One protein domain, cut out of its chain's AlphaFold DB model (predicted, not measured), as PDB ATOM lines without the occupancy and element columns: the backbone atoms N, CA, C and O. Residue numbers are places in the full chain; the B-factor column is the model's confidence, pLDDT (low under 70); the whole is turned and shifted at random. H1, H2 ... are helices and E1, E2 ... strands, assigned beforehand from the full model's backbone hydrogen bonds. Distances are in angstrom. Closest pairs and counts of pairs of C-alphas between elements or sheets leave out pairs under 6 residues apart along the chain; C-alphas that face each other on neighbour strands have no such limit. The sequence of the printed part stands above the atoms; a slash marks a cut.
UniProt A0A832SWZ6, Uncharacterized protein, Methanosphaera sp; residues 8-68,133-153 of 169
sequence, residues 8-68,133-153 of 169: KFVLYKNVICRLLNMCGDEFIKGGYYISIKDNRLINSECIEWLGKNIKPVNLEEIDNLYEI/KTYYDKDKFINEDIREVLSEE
ATOM      1  N   LYS A   8      58.279  -0.030 101.620       96.50
ATOM      2  CA  LYS A   8      58.666   0.760 102.791       96.50
ATOM      3  C   LYS A   8      58.145   0.114 104.065       96.50
ATOM      4  O   LYS A   8      57.012  -0.373 104.105       96.50
ATOM      5  N   PHE A   9      58.970   0.127 105.097       97.06
ATOM      6  CA  PHE A   9      58.723  -0.532 106.367       97.06
ATOM      7  C   PHE A   9      59.140   0.362 107.527       97.06
ATOM      8  O   PHE A   9      59.987   1.243 107.385       97.06
ATOM      9  N   VAL A  10      58.530   0.104 108.678       97.06
ATOM     10  CA  VAL A  10      58.891   0.712 109.955       97.06
ATOM     11  C   VAL A  10      58.960  -0.361 111.031       97.06
ATOM     12  O   VAL A  10      58.211  -1.341 110.981       97.06
ATOM     13  N   LEU A  11      59.826  -0.168 112.018       96.06
ATOM     14  CA  LEU A  11      59.789  -0.932 113.260       96.06
ATOM     15  C   LEU A  11      58.851  -0.218 114.242       96.06
ATOM     16  O   LEU A  11      59.151   0.879 114.699       96.06
ATOM     17  N   TYR A  12      57.701  -0.825 114.537       95.31
ATOM     18  CA  TYR A  12      56.702  -0.321 115.483       95.31
ATOM     19  C   TYR A  12      56.540  -1.337 116.610       95.31
ATOM     20  O   TYR A  12      56.163  -2.484 116.364       95.31
ATOM     21  N   LYS A  13      56.846  -0.937 117.850       93.25
ATOM     22  CA  LYS A  13      56.783  -1.815 119.037       93.25
ATOM     23  C   LYS A  13      57.523  -3.149 118.831       93.25
ATOM     24  O   LYS A  13      56.997  -4.212 119.156       93.25
ATOM     25  N   ASN A  14      58.741  -3.092 118.284       92.06
ATOM     26  CA  ASN A  14      59.575  -4.254 117.933       92.06
ATOM     27  C   ASN A  14      58.991  -5.193 116.856       92.06
ATOM     28  O   ASN A  14      59.451  -6.326 116.710       92.06
ATOM     29  N   VAL A  15      57.997  -4.745 116.086       93.50
ATOM     30  CA  VAL A  15      57.421  -5.503 114.969       93.50
ATOM     31  C   VAL A  15      57.603  -4.728 113.669       93.50
ATOM     32  O   VAL A  15      57.340  -3.530 113.596       93.50
ATOM     33  N   ILE A  16      58.056  -5.420 112.624       94.69
ATOM     34  CA  ILE A  16      58.186  -4.839 111.286       94.69
ATOM     35  C   ILE A  16      56.793  -4.703 110.669       94.69
ATOM     36  O   ILE A  16      56.123  -5.700 110.379       94.69
ATOM     37  N   CYS A  17      56.386  -3.467 110.409       95.19
ATOM     38  CA  CYS A  17      55.124  -3.126 109.770       95.19
ATOM     39  C   CYS A  17      55.380  -2.486 108.404       95.19
ATOM     40  O   CYS A  17      56.368  -1.783 108.203       95.19
ATOM     41  N   ARG A  18      54.482  -2.720 107.441       95.62
ATOM     42  CA  ARG A  18      54.559  -2.058 106.130       95.62
ATOM     43  C   ARG A  18      54.046  -0.629 106.264       95.62
ATOM     44  O   ARG A  18      52.944  -0.435 106.775       95.62
ATOM     45  N   LEU A  19      54.815   0.329 105.766       96.69
ATOM     46  CA  LEU A  19      54.401   1.718 105.627       96.69
ATOM     47  C   LEU A  19      53.586   1.875 104.340       96.69
ATOM     48  O   LEU A  19      53.978   1.400 103.270       96.69
ATOM     49  N   LEU A  20      52.444   2.537 104.450       94.38
ATOM     50  CA  LEU A  20      51.522   2.838 103.367       94.38
ATOM     51  C   LEU A  20      51.410   4.356 103.251       94.38
ATOM     52  O   LEU A  20      51.223   5.027 104.259       94.38
ATOM     53  N   ASN A  21      51.502   4.886 102.034       93.44
ATOM     54  CA  ASN A  21      51.120   6.265 101.748       93.44
ATOM     55  C   ASN A  21      49.738   6.238 101.093       93.44
ATOM     56  O   ASN A  21      49.560   5.591 100.060       93.44
ATOM     57  N   MET A  22      48.758   6.868 101.728       91.06
ATOM     58  CA  MET A  22      47.369   6.868 101.291       91.06
ATOM     59  C   MET A  22      46.992   8.265 100.808       91.06
ATOM     60  O   MET A  22      47.204   9.245 101.517       91.06
ATOM     61  N   CYS A  23      46.377   8.363  99.628       86.81
ATOM     62  CA  CYS A  23      45.911   9.642  99.078       86.81
ATOM     63  C   CYS A  23      44.687  10.216  99.819       86.81
ATOM     64  O   CYS A  23      44.338  11.376  99.615       86.81
ATOM     65  N   GLY A  24      44.075   9.425 100.702       84.81
ATOM     66  CA  GLY A  24      42.848   9.764 101.412       84.81
ATOM     67  C   GLY A  24      41.592   9.577 100.562       84.81
ATOM     68  O   GLY A  24      41.634   9.629  99.335       84.81
ATOM     69  N   ASP A  25      40.478   9.339 101.238       87.25
ATOM     70  CA  ASP A  25      39.125   9.256 100.696       87.25
ATOM     71  C   ASP A  25      38.124   9.806 101.736       87.25
ATOM     72  O   ASP A  25      38.504  10.482 102.695       87.25
ATOM     73  N   GLU A  26      36.828   9.569 101.539       85.69
ATOM     74  CA  GLU A  26      35.789  10.011 102.477       85.69
ATOM     75  C   GLU A  26      35.848   9.312 103.852       85.69
ATOM     76  O   GLU A  26      35.283   9.820 104.822       85.69
ATOM     77  N   PHE A  27      36.552   8.181 103.959       83.31
ATOM     78  CA  PHE A  27      36.676   7.372 105.173       83.31
ATOM     79  C   PHE A  27      38.029   7.550 105.868       83.31
ATOM     80  O   PHE A  27      38.135   7.346 107.079       83.31
ATOM     81  N   ILE A  28      39.072   7.914 105.121       89.12
ATOM     82  CA  ILE A  28      40.449   7.990 105.606       89.12
ATOM     83  C   ILE A  28      41.105   9.279 105.131       89.12
ATOM     84  O   ILE A  28      41.104   9.615 103.953       89.12
ATOM     85  N   LYS A  29      41.767   9.983 106.047       90.12
ATOM     86  CA  LYS A  29      42.571  11.156 105.701       90.12
ATOM     87  C   LYS A  29      43.825  10.749 104.916       90.12
ATOM     88  O   LYS A  29      44.472   9.761 105.239       90.12
ATOM     89  N   GLY A  30      44.223  11.548 103.930       92.88
ATOM     90  CA  GLY A  30      45.502  11.345 103.249       92.88
ATOM     91  C   GLY A  30      46.698  11.440 104.205       92.88
ATOM     92  O   GLY A  30      46.701  12.268 105.123       92.88
ATOM     93  N   GLY A  31      47.705  10.595 103.992       94.25
ATOM     94  CA  GLY A  31      48.926  10.554 104.791       94.25
ATOM     95  C   GLY A  31      49.528   9.158 104.927       94.25
ATOM     96  O   GLY A  31      49.162   8.214 104.220       94.25
ATOM     97  N   TYR A  32      50.463   9.034 105.863       96.00
ATOM     98  CA  TYR A  32      51.171   7.789 106.127       96.00
ATOM     99  C   TYR A  32      50.475   6.935 107.190       96.00
ATOM    100  O   TYR A  32      50.094   7.415 108.258       96.00
ATOM    101  N   TYR A  33      50.367   5.640 106.903       96.38
ATOM    102  CA  TYR A  33      49.752   4.632 107.759       96.38
ATOM    103  C   TYR A  33      50.660   3.408 107.888       96.38
ATOM    104  O   TYR A  33      51.349   3.028 106.942       96.38
ATOM    105  N   ILE A  34      50.629   2.741 109.038       96.38
ATOM    106  CA  ILE A  34      51.253   1.430 109.240       96.38
ATOM    107  C   ILE A  34      50.211   0.330 109.069       96.38
ATOM    108  O   ILE A  34      49.114   0.411 109.614       96.38
ATOM    109  N   SER A  35      50.545  -0.720 108.319       95.81
ATOM    110  CA  SER A  35      49.710  -1.918 108.218       95.81
ATOM    111  C   SER A  35      50.001  -2.861 109.382       95.81
ATOM    112  O   SER A  35      51.104  -3.407 109.487       95.81
ATOM    113  N   ILE A  36      48.995  -3.082 110.226       95.25
ATOM    114  CA  ILE A  36      49.060  -3.961 111.389       95.25
ATOM    115  C   ILE A  36      48.496  -5.329 111.013       95.25
ATOM    116  O   ILE A  36      47.315  -5.480 110.715       95.25
ATOM    117  N   LYS A  37      49.360  -6.347 111.019       92.62
ATOM    118  CA  LYS A  37      48.958  -7.754 110.840       92.62
ATOM    119  C   LYS A  37      48.974  -8.550 112.141       92.62
ATOM    120  O   LYS A  37      48.381  -9.619 112.205       92.62
ATOM    121  N   ASP A  38      49.688  -8.060 113.149       92.81
ATOM    122  CA  ASP A  38      49.762  -8.703 114.454       92.81
ATOM    123  C   ASP A  38      48.556  -8.290 115.300       92.81
ATOM    124  O   ASP A  38      48.431  -7.125 115.683       92.81
ATOM    125  N   ASN A  39      47.685  -9.250 115.616       92.12
ATOM    126  CA  ASN A  39      46.462  -9.007 116.383       92.12
ATOM    127  C   ASN A  39      46.721  -8.402 117.769       92.12
ATOM    128  O   ASN A  39      45.845  -7.738 118.313       92.12
ATOM    129  N   ARG A  40      47.918  -8.590 118.341       93.38
ATOM    130  CA  ARG A  40      48.295  -8.024 119.648       93.38
ATOM    131  C   ARG A  40      48.508  -6.511 119.597       93.38
ATOM    132  O   ARG A  40      48.497  -5.861 120.636       93.38
ATOM    133  N   LEU A  41      48.742  -5.966 118.405       93.44
ATOM    134  CA  LEU A  41      48.976  -4.541 118.175       93.44
ATOM    135  C   LEU A  41      47.712  -3.798 117.727       93.44
ATOM    136  O   LEU A  41      47.742  -2.571 117.641       93.44
ATOM    137  N   ILE A  42      46.624  -4.523 117.446       94.62
ATOM    138  CA  ILE A  42      45.336  -3.938 117.078       94.62
ATOM    139  C   ILE A  42      44.706  -3.320 118.327       94.62
ATOM    140  O   ILE A  42      44.505  -3.986 119.342       94.62
ATOM    141  N   ASN A  43      44.400  -2.030 118.246       92.75
ATOM    142  CA  ASN A  43      43.791  -1.247 119.315       92.75
ATOM    143  C   ASN A  43      42.734  -0.285 118.739       92.75
ATOM    144  O   ASN A  43      42.460  -0.301 117.542       92.75
ATOM    145  N   SER A  44      42.154   0.573 119.579       91.88
ATOM    146  CA  SER A  44      41.112   1.532 119.179       91.88
ATOM    147  C   SER A  44      41.558   2.601 118.172       91.88
ATOM    148  O   SER A  44      40.716   3.306 117.633       91.88
ATOM    149  N   GLU A  45      42.861   2.760 117.946       92.25
ATOM    150  CA  GLU A  45      43.416   3.706 116.967       92.25
ATOM    151  C   GLU A  45      43.616   3.056 115.591       92.25
ATOM    152  O   GLU A  45      43.942   3.739 114.619       92.25
ATOM    153  N   CYS A  46      43.450   1.733 115.504       94.00
ATOM    154  CA  CYS A  46      43.461   1.015 114.243       94.00
ATOM    155  C   CYS A  46      42.121   1.193 113.522       94.00
ATOM    156  O   CYS A  46      41.050   1.161 114.126       94.00
ATOM    157  N   ILE A  47      42.201   1.342 112.208       94.00
ATOM    158  CA  ILE A  47      41.084   1.476 111.283       94.00
ATOM    159  C   ILE A  47      41.096   0.235 110.394       94.00
ATOM    160  O   ILE A  47      42.139  -0.132 109.846       94.00
ATOM    161  N   GLU A  48      39.947  -0.416 110.243       92.88
ATOM    162  CA  GLU A  48      39.782  -1.481 109.260       92.88
ATOM    163  C   GLU A  48      39.437  -0.868 107.899       92.88
ATOM    164  O   GLU A  48      38.441  -0.161 107.756       92.88
ATOM    165  N   TRP A  49      40.261  -1.134 106.884       89.38
ATOM    166  CA  TRP A  49      40.046  -0.639 105.529       89.38
ATOM    167  C   TRP A  49      40.476  -1.667 104.491       89.38
ATOM    168  O   TRP A  49      41.603  -2.169 104.520       89.38
ATOM    169  N   LEU A  50      39.557  -2.006 103.580       87.69
ATOM    170  CA  LEU A  50      39.739  -3.041 102.553       87.69
ATOM    171  C   LEU A  50      40.292  -4.365 103.124       87.69
ATOM    172  O   LEU A  50      41.208  -4.970 102.561       87.69
ATOM    173  N   GLY A  51      39.767  -4.789 104.280       86.81
ATOM    174  CA  GLY A  51      40.177  -6.020 104.967       86.81
ATOM    175  C   GLY A  51      41.573  -5.968 105.601       86.81
ATOM    176  O   GLY A  51      42.166  -7.012 105.876       86.81
ATOM    177  N   LYS A  52      42.139  -4.772 105.808       90.44
ATOM    178  CA  LYS A  52      43.420  -4.563 106.495       90.44
ATOM    179  C   LYS A  52      43.220  -3.679 107.715       90.44
ATOM    180  O   LYS A  52      42.541  -2.665 107.631       90.44
ATOM    181  N   ASN A  53      43.898  -4.013 108.807       95.81
ATOM    182  CA  ASN A  53      44.048  -3.096 109.929       95.81
ATOM    183  C   ASN A  53      45.205  -2.143 109.630       95.81
ATOM    184  O   ASN A  53      46.335  -2.571 109.367       95.81
ATOM    185  N   ILE A  54      44.912  -0.851 109.637       95.56
ATOM    186  CA  ILE A  54      45.885   0.217 109.433       95.56
ATOM    187  C   ILE A  54      45.820   1.194 110.599       95.56
ATOM    188  O   ILE A  54      44.774   1.366 111.213       95.56
ATOM    189  N   LYS A  55      46.924   1.861 110.906       95.62
ATOM    190  CA  LYS A  55      46.969   2.904 111.933       95.62
ATOM    191  C   LYS A  55      47.720   4.119 111.382       95.62
ATOM    192  O   LYS A  55      48.751   3.906 110.742       95.62
ATOM    193  N   PRO A  56      47.239   5.362 111.572       95.38
ATOM    194  CA  PRO A  56      48.009   6.551 111.207       95.38
ATOM    195  C   PRO A  56      49.400   6.517 111.847       95.38
ATOM    196  O   PRO A  56      49.540   6.117 113.003       95.38
ATOM    197  N   VAL A  57      50.430   6.923 111.109       95.94
ATOM    198  CA  VAL A  57      51.791   6.972 111.653       95.94
ATOM    199  C   VAL A  57      51.876   8.015 112.763       95.94
ATOM    200  O   VAL A  57      51.521   9.175 112.564       95.94
ATOM    201  N   ASN A  58      52.424   7.603 113.904       94.69
ATOM    202  CA  ASN A  58      52.978   8.496 114.911       94.69
ATOM    203  C   ASN A  58      54.498   8.277 114.962       94.69
ATOM    204  O   ASN A  58      54.958   7.161 115.211       94.69
ATOM    205  N   LEU A  59      55.267   9.337 114.707       94.44
ATOM    206  CA  LEU A  59      56.728   9.285 114.630       94.44
ATOM    207  C   LEU A  59      57.389   8.876 115.948       94.44
ATOM    208  O   LEU A  59      58.443   8.242 115.920       94.44
ATOM    209  N   GLU A  60      56.770   9.186 117.087       94.88
ATOM    210  CA  GLU A  60      57.280   8.807 118.411       94.88
ATOM    211  C   GLU A  60      57.143   7.303 118.685       94.88
ATOM    212  O   GLU A  60      57.871   6.759 119.509       94.88
ATOM    213  N   GLU A  61      56.230   6.615 117.993       94.69
ATOM    214  CA  GLU A  61      55.980   5.185 118.200       94.69
ATOM    215  C   GLU A  61      56.802   4.271 117.277       94.69
ATOM    216  O   GLU A  61      56.778   3.048 117.452       94.69
ATOM    217  N   ILE A  62      57.479   4.834 116.271       95.50
ATOM    218  CA  ILE A  62      58.302   4.076 115.323       95.50
ATOM    219  C   ILE A  62      59.788   4.280 115.616       95.50
ATOM    220  O   ILE A  62      60.247   5.403 115.812       95.50
ATOM    221  N   ASP A  63      60.565   3.206 115.589       94.69
ATOM    222  CA  ASP A  63      61.997   3.266 115.901       94.69
ATOM    223  C   ASP A  63      62.827   3.620 114.662       94.69
ATOM    224  O   ASP A  63      63.764   4.411 114.730       94.69
ATOM    225  N   ASN A  64      62.470   3.056 113.506       94.88
ATOM    226  CA  ASN A  64      63.158   3.290 112.240       94.88
ATOM    227  C   ASN A  64      62.193   3.255 111.048       94.88
ATOM    228  O   ASN A  64      61.076   2.742 111.141       94.88
ATOM    229  N   LEU A  65      62.656   3.807 109.925       97.56
ATOM    230  CA  LEU A  65      62.002   3.756 108.623       97.56
ATOM    231  C   LEU A  65      63.034   3.303 107.592       97.56
ATOM    232  O   LEU A  65      64.124   3.868 107.508       97.56
ATOM    233  N   TYR A  66      62.696   2.281 106.812       97.19
ATOM    234  CA  TYR A  66      63.574   1.779 105.761       97.19
ATOM    235  C   TYR A  66      62.794   1.269 104.547       97.19
ATOM    236  O   TYR A  66      61.618   0.912 104.636       97.19
ATOM    237  N   GLU A  67      63.451   1.237 103.394       96.88
ATOM    238  CA  GLU A  67      62.940   0.647 102.157       96.88
ATOM    239  C   GLU A  67      63.732  -0.609 101.819       96.88
ATOM    240  O   GLU A  67      64.960  -0.596 101.820       96.88
ATOM    241  N   ILE A  68      63.013  -1.694 101.536       95.31
ATOM    242  CA  ILE A  68      63.575  -2.892 100.922       95.31
ATOM    243  C   ILE A  68      63.344  -2.779  99.420       95.31
ATOM    244  O   ILE A  68      62.200  -2.652  98.969       95.31
ATOM    245  N   LYS A 133      68.564  -2.760 101.727       96.12
ATOM    246  CA  LYS A 133      67.859  -2.042 102.791       96.12
ATOM    247  C   LYS A 133      68.428  -0.639 102.915       96.12
ATOM    248  O   LYS A 133      69.568  -0.470 103.340       96.12
ATOM    249  N   THR A 134      67.624   0.358 102.578       97.75
ATOM    250  CA  THR A 134      67.994   1.771 102.706       97.75
ATOM    251  C   THR A 134      67.250   2.368 103.895       97.75
ATOM    252  O   THR A 134      66.020   2.413 103.893       97.75
ATOM    253  N   TYR A 135      67.981   2.810 104.916       98.00
ATOM    254  CA  TYR A 135      67.432   3.454 106.109       98.00
ATOM    255  C   TYR A 135      67.346   4.962 105.892       98.00
ATOM    256  O   TYR A 135      68.308   5.578 105.428       98.00
ATOM    257  N   TYR A 136      66.212   5.561 106.252       98.25
ATOM    258  CA  TYR A 136      65.966   6.992 106.076       98.25
ATOM    259  C   TYR A 136      65.770   7.716 107.404       98.25
ATOM    260  O   TYR A 136      65.334   7.122 108.393       98.25
ATOM    261  N   ASP A 137      66.020   9.024 107.389       97.94
ATOM    262  CA  ASP A 137      65.536   9.928 108.428       97.94
ATOM    263  C   ASP A 137      63.999   9.957 108.387       97.94
ATOM    264  O   ASP A 137      63.391  10.430 107.423       97.94
ATOM    265  N   LYS A 138      63.357   9.387 109.412       96.62
ATOM    266  CA  LYS A 138      61.895   9.228 109.456       96.62
ATOM    267  C   LYS A 138      61.158  10.564 109.553       96.62
ATOM    268  O   LYS A 138      60.053  10.668 109.022       96.62
ATOM    269  N   ASP A 139      61.749  11.560 110.209       96.44
ATOM    270  CA  ASP A 139      61.128  12.861 110.434       96.44
ATOM    271  C   ASP A 139      61.067  13.629 109.114       96.44
ATOM    272  O   ASP A 139      59.983  14.047 108.696       96.44
ATOM    273  N   LYS A 140      62.192  13.699 108.394       97.06
ATOM    274  CA  LYS A 140      62.248  14.293 107.050       97.06
ATOM    275  C   LYS A 140      61.396  13.531 106.042       97.06
ATOM    276  O   LYS A 140      60.704  14.141 105.228       97.06
ATOM    277  N   PHE A 141      61.396  12.201 106.108       97.06
ATOM    278  CA  PHE A 141      60.636  11.380 105.171       97.06
ATOM    279  C   PHE A 141      59.123  11.593 105.317       97.06
ATOM    280  O   PHE A 141      58.425  11.815 104.331       97.06
ATOM    281  N   ILE A 142      58.595  11.501 106.541       95.12
ATOM    282  CA  ILE A 142      57.147  11.518 106.784       95.12
ATOM    283  C   ILE A 142      56.582  12.942 106.766       95.12
ATOM    284  O   ILE A 142      55.485  13.138 106.244       95.12
ATOM    285  N   ASN A 143      57.304  13.923 107.321       94.06
ATOM    286  CA  ASN A 143      56.793  15.290 107.457       94.06
ATOM    287  C   ASN A 143      57.116  16.183 106.253       94.06
ATOM    288  O   ASN A 143      56.344  17.093 105.958       94.06
ATOM    289  N   GLU A 144      58.245  15.945 105.577       94.88
ATOM    290  CA  GLU A 144      58.766  16.833 104.525       94.88
ATOM    291  C   GLU A 144      58.813  16.169 103.140       94.88
ATOM    292  O   GLU A 144      59.115  16.840 102.156       94.88
ATOM    293  N   ASP A 145      58.512  14.867 103.046       92.44
ATOM    294  CA  ASP A 145      58.673  14.051 101.830       92.44
ATOM    295  C   ASP A 145      60.120  14.055 101.287       92.44
ATOM    296  O   ASP A 145      60.379  13.879 100.093       92.44
ATOM    297  N   ILE A 146      61.102  14.242 102.178       96.25
ATOM    298  CA  ILE A 146      62.530  14.243 101.845       96.25
ATOM    299  C   ILE A 146      63.137  12.876 102.165       96.25
ATOM    300  O   ILE A 146      63.135  12.412 103.303       96.25
ATOM    301  N   ARG A 147      63.740  12.241 101.154       96.12
ATOM    302  CA  ARG A 147      64.423  10.945 101.287       96.12
ATOM    303  C   ARG A 147      65.889  11.108 101.684       96.12
ATOM    304  O   ARG A 147      66.783  10.842 100.882       96.12
ATOM    305  N   GLU A 148      66.143  11.554 102.909       97.69
ATOM    306  CA  GLU A 148      67.508  11.592 103.443       97.69
ATOM    307  C   GLU A 148      67.949  10.191 103.881       97.69
ATOM    308  O   GLU A 148      67.340   9.589 104.762       97.69
ATOM    309  N   VAL A 149      68.994   9.664 103.239       98.06
ATOM    310  CA  VAL A 149      69.546   8.332 103.522       98.06
ATOM    311  C   VAL A 149      70.516   8.413 104.697       98.06
ATOM    312  O   VAL A 149      71.486   9.168 104.647       98.06
ATOM    313  N   LEU A 150      70.280   7.600 105.725       97.75
ATOM    314  CA  LEU A 150      71.158   7.466 106.890       97.75
ATOM    315  C   LEU A 150      72.195   6.358 106.692       97.75
ATOM    316  O   LEU A 150      73.368   6.529 107.019       97.75
ATOM    317  N   SER A 151      71.763   5.218 106.155       97.88
ATOM    318  CA  SER A 151      72.625   4.084 105.834       97.88
ATOM    319  C   SER A 151      71.995   3.203 104.761       97.88
ATOM    320  O   SER A 151      70.787   3.245 104.513       97.88
ATOM    321  N   GLU A 152      72.829   2.389 104.124       97.38
ATOM    322  CA  GLU A 152      72.398   1.392 103.156       97.38
ATOM    323  C   GLU A 152      73.156   0.087 103.385       97.38
ATOM    324  O   GLU A 152      74.375   0.078 103.561       97.38
ATOM    325  N   GLU A 153      72.418  -1.016 103.379       96.62
ATOM    326  CA  GLU A 153      72.941  -2.367 103.539       96.62
ATOM    327  C   GLU A 153      72.499  -3.192 102.333       96.62
ATOM    328  O   GLU A 153      71.328  -3.169 101.957       96.62
TER     329      GLU A 153
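Overview. This is residues 8 to 68 and 133 to 153 of the 169 residues of an uncharacterized protein of Methanosphaera sp (UniProt A0A832SWZ6). A single, strongly twisted wall of eight strands runs the length of the domain, with one short helix, H1, packed on it near E6. The chain builds the wall outward in two directions: E1, E2 and E3 lie side by side, the hairpin of E4 and E5 extends the row beyond E3, and residues 57 to 61 lead past E3, E2 and E1 to E6, beside which E7 and E8 complete the other end. The printed part has 82 residues, with eight named strands and one named helix in the order E1 E2 E3 E4 E5 E6 E7 H1 E8. The sheet's order is E4 E5 E3 E2 E1 E6 E7 E8, antiparallel throughout, and the class is mostly strand. The whole is compact, with a radius of gyration of the C-alphas of 12.7 A and spans of 34 by 27 by 21 A.

Along the chain. E1, residues 8 to 12, begins at C-alpha 8 (58.666, 0.760, 102.791) and is 12.9 A long. E2, residues 15 to 22, is the longest strand at 21.0 A. E3 holds residues 31 to 36 and measures 15.9 A, E4 residues 47 to 49, and E5 residues 52 to 56. E6, residues 62 to 68, measures 16.8 A and ends at C-alpha 68 (63.575, -2.892, 100.922). E7 holds residues 133 to 136, H1 residues 138 to 144, and E8 residues 149 to 153, ending at C-alpha 153 (72.941, -2.367, 103.539).

Arrangement. E1, E2 and E3 form a meander, each strand the antiparallel neighbour of the one before. The pairing is staggered: E2 pairs with E1 over residues 15 to 18, with N 10 and O 17 2.9 A apart, and with E3 over residues 18 to 22, with N 20 and O 33 2.8 A apart. E5 and E3 are antiparallel neighbours, with N 34 and O 55 within hydrogen-bond range at 2.8 A, and E4, an edge strand, forms a hairpin with E5, with N 47 and O 54 within hydrogen-bond range at 2.8 A. On the other side of E1, E6 pairs through N 9 and O 66, 2.8 A. E7 is the antiparallel neighbour of E6, with N 67 and O 134 within hydrogen-bond range at 2.9 A, and the edge strand E8 is the antiparallel neighbour of E7, with N 135 and O 151 within hydrogen-bond range at 2.9 A. E1 and E8 are apart. H1 is on the sheet; its closest C-alphas to E6 are those of Lys 138 and Leu 65, 5.5 A apart. In H1 every O i to N i+4 pair is within hydrogen-bond range.

Size, cuts and confidence. The two C-alphas farthest apart, those of Glu 26 and Glu 153, are 39.2 A apart. Residues 69 to 132 are cut out between E6 and E7, and C-alphas 68 and 133 are 4.8 A apart across the cut. Of the links that are printed whole, none is long. The mean pLDDT of the printed part is 94.2, and no printed residue is under 70.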